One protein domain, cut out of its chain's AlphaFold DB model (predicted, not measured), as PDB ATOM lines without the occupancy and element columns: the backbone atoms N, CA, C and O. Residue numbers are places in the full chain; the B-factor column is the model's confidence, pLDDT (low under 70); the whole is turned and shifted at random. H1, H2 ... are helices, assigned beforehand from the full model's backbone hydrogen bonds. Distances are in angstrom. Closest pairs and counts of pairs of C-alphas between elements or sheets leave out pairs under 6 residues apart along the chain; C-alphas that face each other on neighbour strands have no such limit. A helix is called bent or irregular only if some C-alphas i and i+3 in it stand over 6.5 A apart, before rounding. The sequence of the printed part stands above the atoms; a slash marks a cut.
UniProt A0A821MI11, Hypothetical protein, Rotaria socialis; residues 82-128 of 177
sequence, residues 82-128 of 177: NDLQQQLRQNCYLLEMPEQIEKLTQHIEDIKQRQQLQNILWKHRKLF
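Overview. This is residues 82 to 128 of the 177 residues of the protein "Hypothetical protein" of Rotaria socialis (UniProt A0A821MI11). Picture a small helical hairpin, H2 and H3 folded back on each other at a slant, with one more helix, H1, set off on its own beyond the beginning of H2. H1 packs on neither of the other two helices, and residues 82 to 88 and 90 to 96 stick out from the body. The printed part has 47 residues with three named helices, in the order H1, H2, H3, and no named strand; its class is all helix. It is only just compact, close to loose, with a radius of gyration of the C-alphas of 11.2 A, and its C-alphas span 30 by 21 by 18 A along their three main axes.

Arrangement. Start at Asn 82, where H1, residues 82 to 91, begins. Four residues, 92 to 95, then make a tight link to H2, residues 96 to 105, yet H1 and H2 are apart. Go on from Thr 105 through residues 106 to 110, again a tight link, and you come to H3, residues 111 to 123. H2 and H3 touch, with 8 pairs of C-alphas within 8 A. Look for their closest C-alphas at Thr 105 and Arg 114, 6.2 A apart. The lines of H2 and H3 stand at a steep tilt of 41 degrees, and the two run opposite ways, a helical hairpin with centres 10.9 A apart. H1 and H3 are apart. In the backbones of H1, H2 and H3, every O i to N i+4 pair is within hydrogen-bond range.

Along the chain. Find C-alpha 82 at (-45.931, 41.105, 33.509); from there H1 runs 14.9 A to C-alpha 91 at (-54.869, 30.708, 39.266). H2 begins at C-alpha 96 and ends at C-alpha 105, 14.3 A from first to last. H3, the longest helix with 13 residues, runs from C-alpha 111 to C-alpha 123 at (-44.845, 29.316, 26.422), a length of 18.1 A. None of the three helices is bent or irregular.

Size, cuts and confidence. Look to Leu 84 and Glu 109 for the two C-alphas farthest apart, 30.8 A; from C-alpha 82 to C-alpha 128 it is 23.2 A. Without the stretches that stand free, the body has 33 residues and spans 26 by 17 by 15 A. The printed part has no cut and no long link between its helices. In the B-factor column the mean pLDDT of the printed part is 72.8, and you will find values under 70 at residues 82 to 97 and 126 to 128. The mean is 54 in H1, 76 in H2 and 85 in H3.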
ATOM      1  N   ASN A  82     -46.808  42.134  32.926       55.94
ATOM      2  CA  ASN A  82     -45.931  41.105  33.509       55.94
ATOM      3  C   ASN A  82     -46.592  40.349  34.670       55.94
ATOM      4  O   ASN A  82     -46.613  39.117  34.662       55.94
ATOM      5  N   ASP A  83     -47.214  41.067  35.604       52.78
ATOM      6  CA  ASP A  83     -47.853  40.466  36.783       52.78
ATOM      7  C   ASP A  83     -49.074  39.619  36.391       52.78
ATOM      8  O   ASP A  83     -49.329  38.560  36.970       52.78
ATOM      9  N   LEU A  84     -49.756  40.014  35.305       51.09
ATOM     10  CA  LEU A  84     -50.846  39.260  34.681       51.09
ATOM     11  C   LEU A  84     -50.417  37.850  34.270       51.09
ATOM     12  O   LEU A  84     -51.150  36.893  34.502       51.09
ATOM     13  N   GLN A  85     -49.236  37.682  33.667       54.81
ATOM     14  CA  GLN A  85     -48.789  36.349  33.267       54.81
ATOM     15  C   GLN A  85     -48.485  35.475  34.479       54.81
ATOM     16  O   GLN A  85     -48.771  34.283  34.432       54.81
ATOM     17  N   GLN A  86     -47.924  36.038  35.548       57.84
ATOM     18  CA  GLN A  86     -47.549  35.279  36.738       57.84
ATOM     19  C   GLN A  86     -48.773  34.888  37.578       57.84
ATOM     20  O   GLN A  86     -48.886  33.735  37.988       57.84
ATOM     21  N   GLN A  87     -49.751  35.781  37.738       53.38
ATOM     22  CA  GLN A  87     -51.009  35.452  38.414       53.38
ATOM     23  C   GLN A  87     -51.899  34.518  37.585       53.38
ATOM     24  O   GLN A  87     -52.488  33.584  38.130       53.38
ATOM     25  N   LEU A  88     -51.955  34.687  36.257       52.78
ATOM     26  CA  LEU A  88     -52.629  33.717  35.387       52.78
ATOM     27  C   LEU A  88     -51.909  32.362  35.398       52.78
ATOM     28  O   LEU A  88     -52.561  31.338  35.243       52.78
ATOM     29  N   ARG A  89     -50.585  32.313  35.604       54.72
ATOM     30  CA  ARG A  89     -49.865  31.043  35.808       54.72
ATOM     31  C   ARG A  89     -50.351  30.295  37.051       54.72
ATOM     32  O   ARG A  89     -50.435  29.076  36.999       54.72
ATOM     33  N   GLN A  90     -50.678  31.016  38.120       55.22
ATOM     34  CA  GLN A  90     -51.036  30.432  39.417       55.22
ATOM     35  C   GLN A  90     -52.518  30.054  39.534       55.22
ATOM     36  O   GLN A  90     -52.833  29.004  40.080       55.22
ATOM     37  N   ASN A  91     -53.431  30.869  38.998       51.09
ATOM     38  CA  ASN A  91     -54.869  30.708  39.266       51.09
ATOM     39  C   ASN A  91     -55.640  29.947  38.179       51.09
ATOM     40  O   ASN A  91     -56.806  29.609  38.358       51.09
ATOM     41  N   CYS A  92     -55.015  29.739  37.026       50.28
ATOM     42  CA  CYS A  92     -55.721  29.483  35.774       50.28
ATOM     43  C   CYS A  92     -55.311  28.167  35.096       50.28
ATOM     44  O   CYS A  92     -55.935  27.738  34.127       50.28
ATOM     45  N   TYR A  93     -54.274  27.509  35.613       53.50
ATOM     46  CA  TYR A  93     -53.809  26.217  35.121       53.50
ATOM     47  C   TYR A  93     -53.870  25.199  36.248       53.50
ATOM     48  O   TYR A  93     -53.496  25.493  37.380       53.50
ATOM     49  N   LEU A  94     -54.355  24.002  35.922       55.22
ATOM     50  CA  LEU A  94     -54.266  22.847  36.807       55.22
ATOM     51  C   LEU A  94     -52.787  22.651  37.185       55.22
ATOM     52  O   LEU A  94     -51.926  22.637  36.299       55.22
ATOM     53  N   LEU A  95     -52.519  22.508  38.487       57.41
ATOM     54  CA  LEU A  95     -51.189  22.315  39.097       57.41
ATOM     55  C   LEU A  95     -50.358  21.205  38.428       57.41
ATOM     56  O   LEU A  95     -49.139  21.194  38.492       57.41
ATOM     57  N   GLU A  96     -51.018  20.315  37.706       63.06
ATOM     58  CA  GLU A  96     -50.436  19.140  37.079       63.06
ATOM     59  C   GLU A  96     -49.565  19.436  35.831       63.06
ATOM     60  O   GLU A  96     -48.716  18.627  35.467       63.06
ATOM     61  N   MET A  97     -49.748  20.567  35.133       67.50
ATOM     62  CA  MET A  97     -48.912  20.929  33.966       67.50
ATOM     63  C   MET A  97     -47.476  21.348  34.324       67.50
ATOM     64  O   MET A  97     -46.545  20.863  33.675       67.50
ATOM     65  N   PRO A  98     -47.246  22.239  35.309       71.25
ATOM     66  CA  PRO A  98     -45.885  22.529  35.746       71.25
ATOM     67  C   PRO A  98     -45.178  21.276  36.283       71.25
ATOM     68  O   PRO A  98     -44.018  21.071  35.939       71.25
ATOM     69  N   GLU A  99     -45.883  20.384  36.988       75.69
ATOM     70  CA  GLU A  99     -45.343  19.088  37.435       75.69
ATOM     71  C   GLU A  99     -44.940  18.179  36.260       75.69
ATOM     72  O   GLU A  99     -43.886  17.543  36.283       75.69
ATOM     73  N   GLN A 100     -45.745  18.128  35.193       74.56
ATOM     74  CA  GLN A 100     -45.415  17.361  33.988       74.56
ATOM     75  C   GLN A 100     -44.179  17.913  33.275       74.56
ATOM     76  O   GLN A 100     -43.304  17.146  32.874       74.56
ATOM     77  N   ILE A 101     -44.082  19.235  33.135       79.06
ATOM     78  CA  ILE A 101     -42.916  19.888  32.529       79.06
ATOM     79  C   ILE A 101     -41.669  19.662  33.388       79.06
ATOM     80  O   ILE A 101     -40.593  19.391  32.854       79.06
ATOM     81  N   GLU A 102     -41.803  19.718  34.710       82.50
ATOM     82  CA  GLU A 102     -40.712  19.421  35.631       82.50
ATOM     83  C   GLU A 102     -40.242  17.971  35.480       82.50
ATOM     84  O   GLU A 102     -39.058  17.741  35.241       82.50
ATOM     85  N   LYS A 103     -41.166  17.003  35.471       84.31
ATOM     86  CA  LYS A 103     -40.857  15.583  35.252       84.31
ATOM     87  C   LYS A 103     -40.160  15.339  33.910       84.31
ATOM     88  O   LYS A 103     -39.191  14.586  33.845       84.31
ATOM     89  N   LEU A 104     -40.621  15.991  32.841       79.81
ATOM     90  CA  LEU A 104     -40.019  15.877  31.510       79.81
ATOM     91  C   LEU A 104     -38.611  16.470  31.448       79.81
ATOM     92  O   LEU A 104     -37.790  15.989  30.678       79.81
ATOM     93  N   THR A 105     -38.313  17.491  32.250       86.06
ATOM     94  CA  THR A 105     -37.028  18.211  32.215       86.06
ATOM     95  C   THR A 105     -36.068  17.817  33.341       86.06
ATOM     96  O   THR A 105     -34.929  18.283  33.368       86.06
ATOM     97  N   GLN A 106     -36.482  16.919  34.241       89.19
ATOM     98  CA  GLN A 106     -35.721  16.501  35.422       89.19
ATOM     99  C   GLN A 106     -34.355  15.882  35.087       89.19
ATOM    100  O   GLN A 106     -33.409  16.026  35.858       89.19
ATOM    101  N   HIS A 107     -34.243  15.228  33.932       88.94
ATOM    102  CA  HIS A 107     -33.027  14.551  33.478       88.94
ATOM    103  C   HIS A 107     -31.925  15.505  32.971       88.94
ATOM    104  O   HIS A 107     -30.818  15.058  32.699       88.94
ATOM    105  N   ILE A 108     -32.207  16.807  32.820       89.12
ATOM    106  CA  ILE A 108     -31.258  17.791  32.273       89.12
ATOM    107  C   ILE A 108     -30.395  18.348  33.402       89.12
ATOM    108  O   ILE A 108     -30.910  19.084  34.238       89.12
ATOM    109  N   GLU A 109     -29.101  18.039  33.435       91.00
ATOM    110  CA  GLU A 109     -28.192  18.438  34.525       91.00
ATOM    111  C   GLU A 109     -27.930  19.955  34.594       91.00
ATOM    112  O   GLU A 109     -27.868  20.518  35.687       91.00
ATOM    113  N   ASP A 110     -27.839  20.641  33.447       95.00
ATOM    114  CA  ASP A 110     -27.619  22.092  33.400       95.00
ATOM    115  C   ASP A 110     -28.894  22.866  33.779       95.00
ATOM    116  O   ASP A 110     -29.904  22.868  33.069       95.00
ATOM    117  N   ILE A 111     -28.812  23.591  34.898       91.81
ATOM    118  CA  ILE A 111     -29.899  24.403  35.454       91.81
ATOM    119  C   ILE A 111     -30.357  25.483  34.465       91.81
ATOM    120  O   ILE A 111     -31.561  25.722  34.343       91.81
ATOM    121  N   LYS A 112     -29.437  26.133  33.737       90.62
ATOM    122  CA  LYS A 112     -29.799  27.203  32.793       90.62
ATOM    123  C   LYS A 112     -30.563  26.643  31.602       90.62
ATOM    124  O   LYS A 112     -31.612  27.180  31.246       90.62
ATOM    125  N   GLN A 113     -30.079  25.546  31.028       86.19
ATOM    126  CA  GLN A 113     -30.749  24.877  29.912       86.19
ATOM    127  C   GLN A 113     -32.115  24.330  30.329       86.19
ATOM    128  O   GLN A 113     -33.102  24.520  29.617       86.19
ATOM    129  N   ARG A 114     -32.200  23.727  31.523       88.38
ATOM    130  CA  ARG A 114     -33.459  23.243  32.094       88.38
ATOM    131  C   ARG A 114     -34.487  24.370  32.189       88.38
ATOM    132  O   ARG A 114     -35.595  24.221  31.684       88.38
ATOM    133  N   GLN A 115     -34.117  25.520  32.754       85.81
ATOM    134  CA  GLN A 115     -35.015  26.677  32.869       85.81
ATOM    135  C   GLN A 115     -35.439  27.233  31.505       85.81
ATOM    136  O   GLN A 115     -36.606  27.576  31.310       85.81
ATOM    137  N   GLN A 116     -34.518  27.315  30.543       83.38
ATOM    138  CA  GLN A 116     -34.839  27.757  29.184       83.38
ATOM    139  C   GLN A 116     -35.857  26.825  28.521       83.38
ATOM    140  O   GLN A 116     -36.858  27.295  27.977       83.38
ATOM    141  N   LEU A 117     -35.652  25.513  28.622       84.00
ATOM    142  CA  LEU A 117     -36.552  24.526  28.039       84.00
ATOM    143  C   LEU A 117     -37.921  24.521  28.730       84.00
ATOM    144  O   LEU A 117     -38.945  24.523  28.050       84.00
ATOM    145  N   GLN A 118     -37.959  24.598  30.062       85.25
ATOM    146  CA  GLN A 118     -39.207  24.733  30.819       85.25
ATOM    147  C   GLN A 118     -39.992  25.978  30.387       85.25
ATOM    148  O   GLN A 118     -41.203  25.906  30.170       85.25
ATOM    149  N   ASN A 119     -39.307  27.106  30.182       82.00
ATOM    150  CA  ASN A 119     -39.930  28.333  29.689       82.00
ATOM    151  C   ASN A 119     -40.507  28.169  28.277       82.00
ATOM    152  O   ASN A 119     -41.606  28.658  28.010       82.00
ATOM    153  N   ILE A 120     -39.804  27.469  27.381       81.94
ATOM    154  CA  ILE A 120     -40.281  27.180  26.020       81.94
ATOM    155  C   ILE A 120     -41.517  26.278  26.062       81.94
ATOM    156  O   ILE A 120     -42.542  26.623  25.469       81.94
ATOM    157  N   LEU A 121     -41.449  25.161  26.792       81.75
ATOM    158  CA  LEU A 121     -42.553  24.208  26.941       81.75
ATOM    159  C   LEU A 121     -43.787  24.882  27.539       81.75
ATOM    160  O   LEU A 121     -44.902  24.678  27.065       81.75
ATOM    161  N   TRP A 122     -43.587  25.765  28.519       79.00
ATOM    162  CA  TRP A 122     -44.669  26.546  29.101       79.00
ATOM    163  C   TRP A 122     -45.275  27.544  28.108       79.00
ATOM    164  O   TRP A 122     -46.497  27.616  27.949       79.00
ATOM    165  N   LYS A 123     -44.426  28.310  27.410       78.50
ATOM    166  CA  LYS A 123     -44.845  29.316  26.422       78.50
ATOM    167  C   LYS A 123     -45.655  28.686  25.288       78.50
ATOM    168  O   LYS A 123     -46.658  29.255  24.863       78.50
ATOM    169  N   HIS A 124     -45.248  27.504  24.834       74.81
ATOM    170  CA  HIS A 124     -45.867  26.780  23.725       74.81
ATOM    171  C   HIS A 124     -46.760  25.617  24.172       74.81
ATOM    172  O   HIS A 124     -47.098  24.759  23.363       74.81
ATOM    173  N   ARG A 125     -47.217  25.609  25.429       71.81
ATOM    174  CA  ARG A 125     -47.927  24.469  26.035       71.81
ATOM    175  C   ARG A 125     -49.113  23.920  25.243       71.81
ATOM    176  O   ARG A 125     -49.384  22.740  25.338       71.81
ATOM    177  N   LYS A 126     -49.823  24.749  24.463       69.62
ATOM    178  CA  LYS A 126     -50.966  24.296  23.650       69.62
ATOM    179  C   LYS A 126     -50.546  23.296  22.569       69.62
ATOM    180  O   LYS A 126     -51.364  22.496  22.149       69.62
ATOM    181  N   LEU A 127     -49.296  23.377  22.112       67.81
ATOM    182  CA  LEU A 127     -48.718  22.467  21.122       67.81
ATOM    183  C   LEU A 127     -48.197  21.174  21.759       67.81
ATOM    184  O   LEU A 127     -48.063  20.169  21.075       67.81
ATOM    185  N   PHE A 128     -47.898  21.215  23.057       67.62
ATOM    186  CA  PHE A 128     -47.295  20.118  23.815       67.62
ATOM    187  C   PHE A 128     -48.247  19.554  24.877       67.62
ATOM    188  O   PHE A 128     -47.806  18.864  25.793       67.62
TER     189      PHE A 128